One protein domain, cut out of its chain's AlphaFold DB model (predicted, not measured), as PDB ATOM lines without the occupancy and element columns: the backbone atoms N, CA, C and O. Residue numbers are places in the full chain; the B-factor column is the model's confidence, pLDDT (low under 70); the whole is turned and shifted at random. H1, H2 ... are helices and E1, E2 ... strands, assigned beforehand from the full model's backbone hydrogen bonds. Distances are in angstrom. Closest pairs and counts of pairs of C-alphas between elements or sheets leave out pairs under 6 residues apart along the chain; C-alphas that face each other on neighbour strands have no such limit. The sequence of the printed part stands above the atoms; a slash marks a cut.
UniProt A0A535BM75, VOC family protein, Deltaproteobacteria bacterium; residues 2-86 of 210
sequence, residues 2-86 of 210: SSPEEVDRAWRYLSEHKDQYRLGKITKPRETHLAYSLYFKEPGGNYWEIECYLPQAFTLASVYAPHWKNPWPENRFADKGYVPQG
ATOM      1  N   SER A   2     353.586  87.611  34.500       78.06
ATOM      2  CA  SER A   2     354.647  87.206  35.434       78.06
ATOM      3  C   SER A   2     355.885  88.083  35.250       78.06
ATOM      4  O   SER A   2     356.270  88.309  34.101       78.06
ATOM      5  N   SER A   3     356.504  88.549  36.335       90.31
ATOM      6  CA  SER A   3     357.648  89.471  36.279       90.31
ATOM      7  C   SER A   3     358.824  89.017  37.151       90.31
ATOM      8  O   SER A   3     358.621  88.225  38.079       90.31
ATOM      9  N   PRO A   4     360.047  89.531  36.910       95.00
ATOM     10  CA  PRO A   4     361.195  89.248  37.769       95.00
ATOM     11  C   PRO A   4     360.931  89.568  39.246       95.00
ATOM     12  O   PRO A   4     361.285  88.791  40.130       95.00
ATOM     13  N   GLU A   5     360.212  90.657  39.526       94.81
ATOM     14  CA  GLU A   5     359.840  91.051  40.887       94.81
ATOM     15  C   GLU A   5     358.887  90.040  41.540       94.81
ATOM     16  O   GLU A   5     358.918  89.854  42.757       94.81
ATOM     17  N   GLU A   6     358.023  89.387  40.757       94.75
ATOM     18  CA  GLU A   6     357.157  88.312  41.246       94.75
ATOM     19  C   GLU A   6     357.956  87.043  41.575       94.75
ATOM     20  O   GLU A   6     357.713  86.420  42.610       94.75
ATOM     21  N   VAL A   7     358.963  86.703  40.765       96.69
ATOM     22  CA  VAL A   7     359.899  85.604  41.063       96.69
ATOM     23  C   VAL A   7     360.704  85.902  42.333       96.69
ATOM     24  O   VAL A   7     360.883  85.014  43.166       96.69
ATOM     25  N   ASP A   8     361.128  87.150  42.549       97.62
ATOM     26  CA  ASP A   8     361.786  87.556  43.796       97.62
ATOM     27  C   ASP A   8     360.867  87.396  45.013       97.62
ATOM     28  O   ASP A   8     361.310  86.949  46.075       97.62
ATOM     29  N   ARG A   9     359.578  87.739  44.887       96.50
ATOM     30  CA  ARG A   9     358.592  87.512  45.957       96.50
ATOM     31  C   ARG A   9     358.388  86.020  46.224       96.50
ATOM     32  O   ARG A   9     358.397  85.627  47.389       96.50
ATOM     33  N   ALA A  10     358.317  85.192  45.180       96.75
ATOM     34  CA  ALA A  10     358.275  83.737  45.324       96.75
ATOM     35  C   ALA A  10     359.508  83.199  46.061       96.75
ATOM     36  O   ALA A  10     359.387  82.380  46.970       96.75
ATOM     37  N   TRP A  11     360.699  83.702  45.726       97.88
ATOM     38  CA  TRP A  11     361.934  83.327  46.404       97.88
ATOM     39  C   TRP A  11     361.931  83.685  47.891       97.88
ATOM     40  O   TRP A  11     362.301  82.839  48.709       97.88
ATOM     41  N   ARG A  12     361.506  84.907  48.250       97.62
ATOM     42  CA  ARG A  12     361.394  85.331  49.657       97.62
ATOM     43  C   ARG A  12     360.426  84.429  50.413       97.62
ATOM     44  O   ARG A  12     360.826  83.835  51.409       97.62
ATOM     45  N   TYR A  13     359.226  84.228  49.868       97.12
ATOM     46  CA  TYR A  13     358.211  83.372  50.476       97.12
ATOM     47  C   TYR A  13     358.733  81.948  50.717       97.12
ATOM     48  O   TYR A  13     358.675  81.441  51.837       97.12
ATOM     49  N   LEU A  14     359.304  81.304  49.692       97.31
ATOM     50  CA  LEU A  14     359.843  79.946  49.816       97.31
ATOM     51  C   LEU A  14     361.012  79.867  50.807       97.31
ATOM     52  O   LEU A  14     361.160  78.858  51.492       97.31
ATOM     53  N   SER A  15     361.839  80.911  50.885       98.00
ATOM     54  CA  SER A  15     362.976  80.961  51.810       98.00
ATOM     55  C   SER A  15     362.522  81.107  53.262       98.00
ATOM     56  O   SER A  15     363.018  80.383  54.121       98.00
ATOM     57  N   GLU A  16     361.555  81.988  53.526       97.88
ATOM     58  CA  GLU A  16     360.958  82.201  54.852       97.88
ATOM     59  C   GLU A  16     360.224  80.953  55.361       97.88
ATOM     60  O   GLU A  16     360.283  80.635  56.546       97.88
ATOM     61  N   HIS A  17     359.586  80.201  54.461       97.38
ATOM     62  CA  HIS A  17     358.785  79.020  54.804       97.38
ATOM     63  C   HIS A  17     359.525  77.697  54.543       97.38
ATOM     64  O   HIS A  17     358.910  76.625  54.507       97.38
ATOM     65  N   LYS A  18     360.848  77.754  54.349       98.06
ATOM     66  CA  LYS A  18     361.669  76.597  53.981       98.06
ATOM     67  C   LYS A  18     361.495  75.432  54.952       98.06
ATOM     68  O   LYS A  18     361.221  74.316  54.514       98.06
ATOM     69  N   ASP A  19     361.625  75.691  56.250       98.12
ATOM     70  CA  ASP A  19     361.565  74.645  57.274       98.12
ATOM     71  C   ASP A  19     360.139  74.123  57.461       98.12
ATOM     72  O   ASP A  19     359.932  72.911  57.548       98.12
ATOM     73  N   GLN A  20     359.145  75.018  57.414       97.69
ATOM     74  CA  GLN A  20     357.727  74.662  57.492       97.69
ATOM     75  C   GLN A  20     357.345  73.622  56.431       97.69
ATOM     76  O   GLN A  20     356.649  72.653  56.733       97.69
ATOM     77  N   TYR A  21     357.813  73.807  55.194       96.56
ATOM     78  CA  TYR A  21     357.510  72.908  54.081       96.56
ATOM     79  C   TYR A  21     358.599  71.867  53.816       96.56
ATOM     80  O   TYR A  21     358.483  71.108  52.855       96.56
ATOM     81  N   ARG A  22     359.641  71.800  54.655       97.94
ATOM     82  CA  ARG A  22     360.785  70.883  54.507       97.94
ATOM     83  C   ARG A  22     361.456  70.989  53.132       97.94
ATOM     84  O   ARG A  22     361.868  69.984  52.550       97.94
ATOM     85  N   LEU A  23     361.547  72.205  52.595       98.12
ATOM     86  CA  LEU A  23     362.192  72.445  51.308       98.12
ATOM     87  C   LEU A  23     363.701  72.218  51.434       98.12
ATOM     88  O   LEU A  23     364.343  72.592  52.417       98.12
ATOM     89  N   GLY A  24     364.282  71.616  50.403       97.62
ATOM     90  CA  GLY A  24     365.717  71.404  50.307       97.62
ATOM     91  C   GLY A  24     366.465  72.677  49.901       97.62
ATOM     92  O   GLY A  24     366.278  73.772  50.434       97.62
ATOM     93  N   LYS A  25     367.387  72.538  48.947       97.31
ATOM     94  CA  LYS A  25     368.109  73.689  48.394       97.31
ATOM     95  C   LYS A  25     367.129  74.602  47.653       97.31
ATOM     96  O   LYS A  25     366.367  74.105  46.834       97.31
ATOM     97  N   ILE A  26     367.223  75.906  47.909       98.31
ATOM     98  CA  ILE A  26     366.559  76.981  47.161       98.31
ATOM     99  C   ILE A  26     367.676  77.851  46.578       98.31
ATOM    100  O   ILE A  26     368.597  78.234  47.306       98.31
ATOM    101  N   THR A  27     367.662  78.118  45.276       98.19
ATOM    102  CA  THR A  27     368.642  79.008  44.640       98.19
ATOM    103  C   THR A  27     368.159  80.449  44.698       98.19
ATOM    104  O   THR A  27     366.959  80.701  44.647       98.19
ATOM    105  N   LYS A  28     369.092  81.406  44.750       97.69
ATOM    106  CA  LYS A  28     368.743  82.801  44.465       97.69
ATOM    107  C   LYS A  28     368.233  82.916  43.020       97.69
ATOM    108  O   LYS A  28     368.770  82.189  42.170       97.69
ATOM    109  N   PRO A  29     367.246  83.786  42.749       97.69
ATOM    110  CA  PRO A  29     366.797  84.046  41.397       97.69
ATOM    111  C   PRO A  29     367.932  84.585  40.530       97.69
ATOM    112  O   PRO A  29     368.834  85.269  41.024       97.69
ATOM    113  N   ARG A  30     367.917  84.240  39.246       97.06
ATOM    114  CA  ARG A  30     368.888  84.735  38.267       97.06
ATOM    115  C   ARG A  30     368.329  84.655  36.859       97.06
ATOM    116  O   ARG A  30     367.476  83.820  36.570       97.06
ATOM    117  N   GLU A  31     368.892  85.456  35.965       94.44
ATOM    118  CA  GLU A  31     368.646  85.293  34.538       94.44
ATOM    119  C   GLU A  31     369.421  84.088  33.999       94.44
ATOM    120  O   GLU A  31     370.634  83.960  34.177       94.44
ATOM    121  N   THR A  32     368.733  83.157  33.350       86.12
ATOM    122  CA  THR A  32     369.345  82.047  32.615       86.12
ATOM    123  C   THR A  32     368.417  81.659  31.467       86.12
ATOM    124  O   THR A  32     367.204  81.683  31.607       86.12
ATOM    125  N   HIS A  33     368.971  81.321  30.299       82.19
ATOM    126  CA  HIS A  33     368.190  80.807  29.163       82.19
ATOM    127  C   HIS A  33     366.975  81.668  28.755       82.19
ATOM    128  O   HIS A  33     365.988  81.130  28.274       82.19
ATOM    129  N   LEU A  34     367.092  83.002  28.860       87.38
ATOM    130  CA  LEU A  34     366.037  83.984  28.536       87.38
ATOM    131  C   LEU A  34     364.866  84.033  29.534       87.38
ATOM    132  O   LEU A  34     363.874  84.710  29.270       87.38
ATOM    133  N   ALA A  35     364.998  83.365  30.675       91.69
ATOM    134  CA  ALA A  35     364.092  83.466  31.806       91.69
ATOM    135  C   ALA A  35     364.811  84.080  33.012       91.69
ATOM    136  O   ALA A  35     366.031  83.974  33.136       91.69
ATOM    137  N   TYR A  36     364.051  84.701  33.908       96.06
ATOM    138  CA  TYR A  36     364.479  84.978  35.275       96.06
ATOM    139  C   TYR A  36     363.820  83.944  36.182       96.06
ATOM    140  O   TYR A  36     362.591  83.860  36.215       96.06
ATOM    141  N   SER A  37     364.617  83.116  36.856       96.75
ATOM    142  CA  SER A  37     364.090  81.954  37.569       96.75
ATOM    143  C   SER A  37     364.835  81.615  38.852       96.75
ATOM    144  O   SER A  37     365.995  81.984  39.053       96.75
ATOM    145  N   LEU A  38     364.148  80.880  39.727       97.62
ATOM    146  CA  LEU A  38     364.706  80.201  40.894       97.62
ATOM    147  C   LEU A  38     364.424  78.703  40.800       97.62
ATOM    148  O   LEU A  38     363.401  78.293  40.258       97.62
ATOM    149  N   TYR A  39     365.281  77.900  41.426       97.88
ATOM    150  CA  TYR A  39     365.066  76.471  41.612       97.88
ATOM    151  C   TYR A  39     364.910  76.147  43.089       97.88
ATOM    152  O   TYR A  39     365.648  76.673  43.928       97.88
ATOM    153  N   PHE A  40     364.024  75.212  43.409       97.94
ATOM    154  CA  PHE A  40     363.950  74.622  44.739       97.94
ATOM    155  C   PHE A  40     363.732  73.112  44.680       97.94
ATOM    156  O   PHE A  40     363.205  72.583  43.706       97.94
ATOM    157  N   LYS A  41     364.166  72.407  45.726       98.25
ATOM    158  CA  LYS A  41     363.907  70.974  45.893       98.25
ATOM    159  C   LYS A  41     362.753  70.768  46.866       98.25
ATOM    160  O   LYS A  41     362.839  71.229  48.003       98.25
ATOM    161  N   GLU A  42     361.710  70.071  46.438       96.25
ATOM    162  CA  GLU A  42     360.579  69.721  47.302       96.25
ATOM    163  C   GLU A  42     360.836  68.412  48.085       96.25
ATOM    164  O   GLU A  42     361.769  67.673  47.741       96.25
ATOM    165  N   PRO A  43     360.076  68.121  49.162       96.38
ATOM    166  CA  PRO A  43     360.348  66.999  50.070       96.38
ATOM    167  C   PRO A  43     360.364  65.610  49.417       96.38
ATOM    168  O   PRO A  43     361.114  64.739  49.857       96.38
ATOM    169  N   GLY A  44     359.577  65.401  48.361       91.81
ATOM    170  CA  GLY A  44     359.550  64.179  47.552       91.81
ATOM    171  C   GLY A  44     360.792  63.984  46.675       91.81
ATOM    172  O   GLY A  44     360.989  62.914  46.099       91.81
ATOM    173  N   GLY A  45     361.675  64.983  46.616       89.81
ATOM    174  CA  GLY A  45     362.962  64.911  45.942       89.81
ATOM    175  C   GLY A  45     362.992  65.534  44.550       89.81
ATOM    176  O   GLY A  45     364.079  65.586  43.968       89.81
ATOM    177  N   ASN A  46     361.861  66.034  44.043       93.00
ATOM    178  CA  ASN A  46     361.802  66.706  42.750       93.00
ATOM    179  C   ASN A  46     362.397  68.114  42.824       93.00
ATOM    180  O   ASN A  46     362.340  68.792  43.854       93.00
ATOM    181  N   TYR A  47     362.950  68.558  41.700       95.12
ATOM    182  CA  TYR A  47     363.331  69.948  41.502       95.12
ATOM    183  C   TYR A  47     362.211  70.677  40.774       95.12
ATOM    184  O   TYR A  47     361.692  70.186  39.775       95.12
ATOM    185  N   TRP A  48     361.881  71.855  41.278       97.31
ATOM    186  CA  TRP A  48     360.944  72.783  40.673       97.31
ATOM    187  C   TRP A  48     361.668  74.058  40.279       97.31
ATOM    188  O   TRP A  48     362.580  74.501  40.980       97.31
ATOM    189  N   GLU A  49     361.220  74.643  39.178       96.81
ATOM    190  CA  GLU A  49     361.609  75.965  38.711       96.81
ATOM    191  C   GLU A  49     360.389  76.888  38.793       96.81
ATOM    192  O   GLU A  49     359.292  76.506  38.383       96.81
ATOM    193  N   ILE A  50     360.571  78.088  39.344       96.50
ATOM    194  CA  ILE A  50     359.613  79.190  39.191       96.50
ATOM    195  C   ILE A  50     360.295  80.232  38.324       96.50
ATOM    196  O   ILE A  50     361.379  80.700  38.674       96.50
ATOM    197  N   GLU A  51     359.662  80.587  37.213       95.19
ATOM    198  CA  GLU A  51     360.248  81.454  36.201       95.19
ATOM    199  C   GLU A  51     359.269  82.494  35.657       95.19
ATOM    200  O   GLU A  51     358.048  82.329  35.698       95.19
ATOM    201  N   CYS A  52     359.840  83.537  35.063       93.94
ATOM    202  CA  CYS A  52     359.184  84.355  34.057       93.94
ATOM    203  C   CYS A  52     360.113  84.523  32.847       93.94
ATOM    204  O   CYS A  52     361.311  84.779  33.004       93.94
ATOM    205  N   TYR A  53     359.571  84.424  31.634       91.94
ATOM    206  CA  TYR A  53     360.337  84.723  30.426       91.94
ATOM    207  C   TYR A  53     360.550  86.226  30.267       91.94
ATOM    208  O   TYR A  53     359.638  87.030  30.470       91.94
ATOM    209  N   LEU A  54     361.764  86.595  29.870       88.88
ATOM    210  CA  LEU A  54     362.120  87.974  29.572       88.88
ATOM    211  C   LEU A  54     361.521  88.383  28.212       88.88
ATOM    212  O   LEU A  54     361.425  87.533  27.322       88.88
ATOM    213  N   PRO A  55     361.159  89.662  27.992       86.25
ATOM    214  CA  PRO A  55     360.467  90.098  26.773       86.25
ATOM    215  C   PRO A  55     361.144  89.684  25.457       86.25
ATOM    216  O   PRO A  55     360.467  89.346  24.487       86.25
ATOM    217  N   GLN A  56     362.480  89.638  25.426       84.94
ATOM    218  CA  GLN A  56     363.257  89.190  24.266       84.94
ATOM    219  C   GLN A  56     363.041  87.715  23.882       84.94
ATOM    220  O   GLN A  56     363.392  87.321  22.773       84.94
ATOM    221  N   ALA A  57     362.497  86.883  24.774       85.62
ATOM    222  CA  ALA A  57     362.221  85.476  24.494       85.62
ATOM    223  C   ALA A  57     361.001  85.300  23.577       85.62
ATOM    224  O   ALA A  57     360.975  84.392  22.747       85.62
ATOM    225  N   PHE A  58     360.005  86.188  23.685       83.38
ATOM    226  CA  PHE A  58     358.709  86.041  23.013       83.38
ATOM    227  C   PHE A  58     358.800  86.052  21.486       83.38
ATOM    228  O   PHE A  58     357.936  85.499  20.811       83.38
ATOM    229  N   THR A  59     359.851  86.654  20.930       82.25
ATOM    230  CA  THR A  59     360.068  86.721  19.481       82.25
ATOM    231  C   THR A  59     360.764  85.483  18.916       82.25
ATOM    232  O   THR A  59     360.778  85.302  17.701       82.25
ATOM    233  N   LEU A  60     361.338  84.624  19.764       82.56
ATOM    234  CA  LEU A  60     362.147  83.487  19.317       82.56
ATOM    235  C   LEU A  60     361.318  82.233  19.052       82.56
ATOM    236  O   LEU A  60     361.587  81.508  18.096       82.56
ATOM    237  N   ALA A  61     360.331  81.955  19.904       82.69
ATOM    238  CA  ALA A  61     359.444  80.810  19.749       82.69
ATOM    239  C   ALA A  61     358.166  80.970  20.577       82.69
ATOM    240  O   ALA A  61     358.163  81.577  21.646       82.69
ATOM    241  N   SER A  62     357.086  80.337  20.116       81.88
ATOM    242  CA  SER A  62     355.775  80.392  20.776       81.88
ATOM    243  C   SER A  62     355.739  79.755  22.168       81.88
ATOM    244  O   SER A  62     354.836  80.062  22.936       81.88
ATOM    245  N   VAL A  63     356.712  78.904  22.510       85.12
ATOM    246  CA  VAL A  63     356.827  78.295  23.849       85.12
ATOM    247  C   VAL A  63     357.213  79.286  24.943       85.12
ATOM    248  O   VAL A  63     357.066  78.981  26.117       85.12
ATOM    249  N   TYR A  64     357.712  80.466  24.571       86.94
ATOM    250  CA  TYR A  64     358.041  81.514  25.532       86.94
ATOM    251  C   TYR A  64     356.856  82.447  25.797       86.94
ATOM    252  O   TYR A  64     356.905  83.253  26.718       86.94
ATOM    253  N   ALA A  65     355.783  82.373  25.006       86.06
ATOM    254  CA  ALA A  65     354.570  83.138  25.272       86.06
ATOM    255  C   ALA A  65     353.823  82.565  26.495       86.06
ATOM    256  O   ALA A  65     353.996  81.392  26.822       86.06
ATOM    257  N   PRO A  66     352.950  83.341  27.162       88.19
ATOM    258  CA  PRO A  66     352.098  82.817  28.227       88.19
ATOM    259  C   PRO A  66     351.315  81.564  27.799       88.19
ATOM    260  O   PRO A  66     350.661  81.547  26.757       88.19
ATOM    261  N   HIS A  67     351.332  80.521  28.632       89.88
ATOM    262  CA  HIS A  67     350.610  79.261  28.376       89.88
ATOM    263  C   HIS A  67     349.116  79.332  28.730       89.88
ATOM    264  O   HIS A  67     348.382  78.353  28.595       89.88
ATOM    265  N   TRP A  68     348.663  80.493  29.188       89.38
ATOM    266  CA  TRP A  68     347.299  80.787  29.598       89.38
ATOM    267  C   TRP A  68     346.755  81.961  28.785       89.38
ATOM    268  O   TRP A  68     347.492  82.861  28.389       89.38
ATOM    269  N   LYS A  69     345.437  81.970  28.566       88.38
ATOM    270  CA  LYS A  69     344.741  83.099  27.927       88.38
ATOM    271  C   LYS A  69     344.362  84.175  28.941       88.38
ATOM    272  O   LYS A  69     344.545  85.356  28.682       88.38
ATOM    273  N   ASN A  70     343.870  83.744  30.103       90.56
ATOM    274  CA  ASN A  70     343.420  84.616  31.179       90.56
ATOM    275  C   ASN A  70     344.304  84.368  32.404       90.56
ATOM    276  O   ASN A  70     344.273  83.251  32.926       90.56
ATOM    277  N   PRO A  71     345.114  85.347  32.838       91.06
ATOM    278  CA  PRO A  71     345.905  85.185  34.044       91.06
ATOM    279  C   PRO A  71     344.992  85.106  35.269       91.06
ATOM    280  O   PRO A  71     343.971  85.792  35.351       91.06
ATOM    281  N   TRP A  72     345.383  84.295  36.243       91.00
ATOM    282  CA  TRP A  72     344.779  84.312  37.562       91.00
ATOM    283  C   TRP A  72     345.078  85.633  38.279       91.00
ATOM    284  O   TRP A  72     346.199  86.142  38.164       91.00
ATOM    285  N   PRO A  73     344.106  86.171  39.035       90.00
ATOM    286  CA  PRO A  73     344.298  87.388  39.809       90.00
ATOM    287  C   PRO A  73     345.203  87.136  41.023       90.00
ATOM    288  O   PRO A  73     345.233  86.029  41.564       90.00
ATOM    289  N   GLU A  74     345.889  88.185  41.487       85.62
ATOM    290  CA  GLU A  74     346.814  88.127  42.633       85.62
ATOM    291  C   GLU A  74     346.157  87.568  43.905       85.62
ATOM    292  O   GLU A  74     346.750  86.769  44.629       85.62
ATOM    293  N   ASN A  75     344.887  87.907  44.138       87.56
ATOM    294  CA  ASN A  75     344.140  87.467  45.317       87.56
ATOM    295  C   ASN A  75     343.828  85.959  45.344       87.56
ATOM    296  O   ASN A  75     343.442  85.447  46.393       87.56
ATOM    297  N   ARG A  76     344.013  85.225  44.235       87.06
ATOM    298  CA  ARG A  76     343.861  83.759  44.212       87.06
ATOM    299  C   ARG A  76     344.884  83.071  45.114       87.06
ATOM    300  O   ARG A  76     344.622  81.981  45.618       87.06
ATOM    301  N   PHE A  77     346.047  83.691  45.283       87.00
ATOM    302  CA  PHE A  77     347.140  83.181  46.101       87.00
ATOM    303  C   PHE A  77     347.610  84.267  47.075       87.00
ATOM    304  O   PHE A  77     348.787  84.629  47.142       87.00
ATOM    305  N   ALA A  78     346.636  84.810  47.813       84.38
ATOM    306  CA  ALA A  78     346.860  85.837  48.820       84.38
ATOM    307  C   ALA A  78     347.938  85.410  49.836       84.38
ATOM    308  O   ALA A  78     348.117  84.225  50.127       84.38
ATOM    309  N   ASP A  79     348.680  86.394  50.343       86.44
ATOM    310  CA  ASP A  79     349.747  86.253  51.348       86.44
ATOM    311  C   ASP A  79     351.018  85.526  50.883       86.44
ATOM    312  O   ASP A  79     351.969  85.386  51.652       86.44
ATOM    313  N   LYS A  80     351.071  85.064  49.629       89.00
ATOM    314  CA  LYS A  80     352.257  84.394  49.064       89.00
ATOM    315  C   LYS A  80     353.152  85.352  48.293       89.00
ATOM    316  O   LYS A  80     354.351  85.129  48.185       89.00
ATOM    317  N   GLY A  81     352.572  86.432  47.768       88.38
ATOM    318  CA  GLY A  81     353.279  87.443  46.985       88.38
ATOM    319  C   GLY A  81     353.558  87.036  45.535       88.38
ATOM    320  O   GLY A  81     354.226  87.778  44.826       88.38
ATOM    321  N   TYR A  82     353.058  85.894  45.067       93.25
ATOM    322  CA  TYR A  82     353.172  85.453  43.675       93.25
ATOM    323  C   TYR A  82     352.008  84.532  43.314       93.25
ATOM    324  O   TYR A  82     351.445  83.880  44.193       93.25
ATOM    325  N   VAL A  83     351.667  84.440  42.030       93.62
ATOM    326  CA  VAL A  83     350.623  83.541  41.531       93.62
ATOM    327  C   VAL A  83     351.172  82.665  40.408       93.62
ATOM    328  O   VAL A  83     351.364  83.147  39.291       93.62
ATOM    329  N   PRO A  84     351.375  81.355  40.647       92.44
ATOM    330  CA  PRO A  84     351.691  80.413  39.581       92.44
ATOM    331  C   PRO A  84     350.570  80.387  38.535       92.44
ATOM    332  O   PRO A  84     349.441  79.983  38.816       92.44
ATOM    333  N   GLN A  85     350.881  80.827  37.319       93.06
ATOM    334  CA  GLN A  85     349.892  80.968  36.247       93.06
ATOM    335  C   GLN A  85     349.663  79.663  35.467       93.06
ATOM    336  O   GLN A  85     348.574  79.424  34.947       93.06
ATOM    337  N   GLY A  86     350.671  78.793  35.411       91.12
ATOM    338  CA  GLY A  86     350.591  77.490  34.763       91.12
ATOM    339  C   GLY A  86     351.931  76.763  34.772       91.12
ATOM    340  O   GLY A  86     352.955  77.336  35.139       91.12
TER     341      GLY A  86
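This is residues 2 to 86 of the 210 residues of the protein "VOC family protein" of Deltaproteobacteria bacterium (UniProt A0A535BM75). A small antiparallel sheet of three strands, E1 E2 E3, has one long helix, H1, packed over one of its faces along the strands, making two layers. After E3 a long loop swings away from the sheet to the short helix H2, which sits well apart from H1, and the last residues fold back toward the body. The 85 printed residues hold two named helices and three named strands, in the order H1 E1 E2 E3 H2; the class is mixed, with under half of the residues in named elements. The whole is compact, with a radius of gyration of the C-alphas of 13.4 A and spans of 39 by 28 by 22 A.

E1, residues 30 to 32, E2, residues 35 to 41, and E3, residues 47 to 53, form a meander, each strand the antiparallel neighbour of the one before. In the hairpin of E1 and E2, N 32 and O 35 are 2.8 A apart, within hydrogen-bond range; in that of E2 and E3, N 38 and O 50 are 3.0 A apart. H1, residues 4 to 16, is on the sheet at a height of 9.1 A, over E2 and E3. On the local plane it runs along the strands, at 9 degrees to E2. The closest C-alphas of H1 and E2 are those of Pro 4 and Tyr 36, 5.9 A; of H1 and E3, Val 7 and Glu 51, 6.4 A. H2, residues 74 to 77, is not on the sheet and is apart from H1. Every O i to N i+4 pair in H1 is within hydrogen-bond range; H2 is too short for such a pair.

E2 spans 18.8 A, E3 18.7 A and E1 6.3 A. H1 spans 18.5 A from C-alpha 4 at (361.195, 89.248, 37.769). H2 spans 6.0 A and ends with C-alpha 77 at (347.140, 83.181, 46.101).

The C-alphas farthest apart, of Gln 20 and Thr 59, are 39.9 A apart. The links from H1 to E1 and from E3 to H2 are long. The printed part has no cut, and no printed residue has a pLDDT under 70.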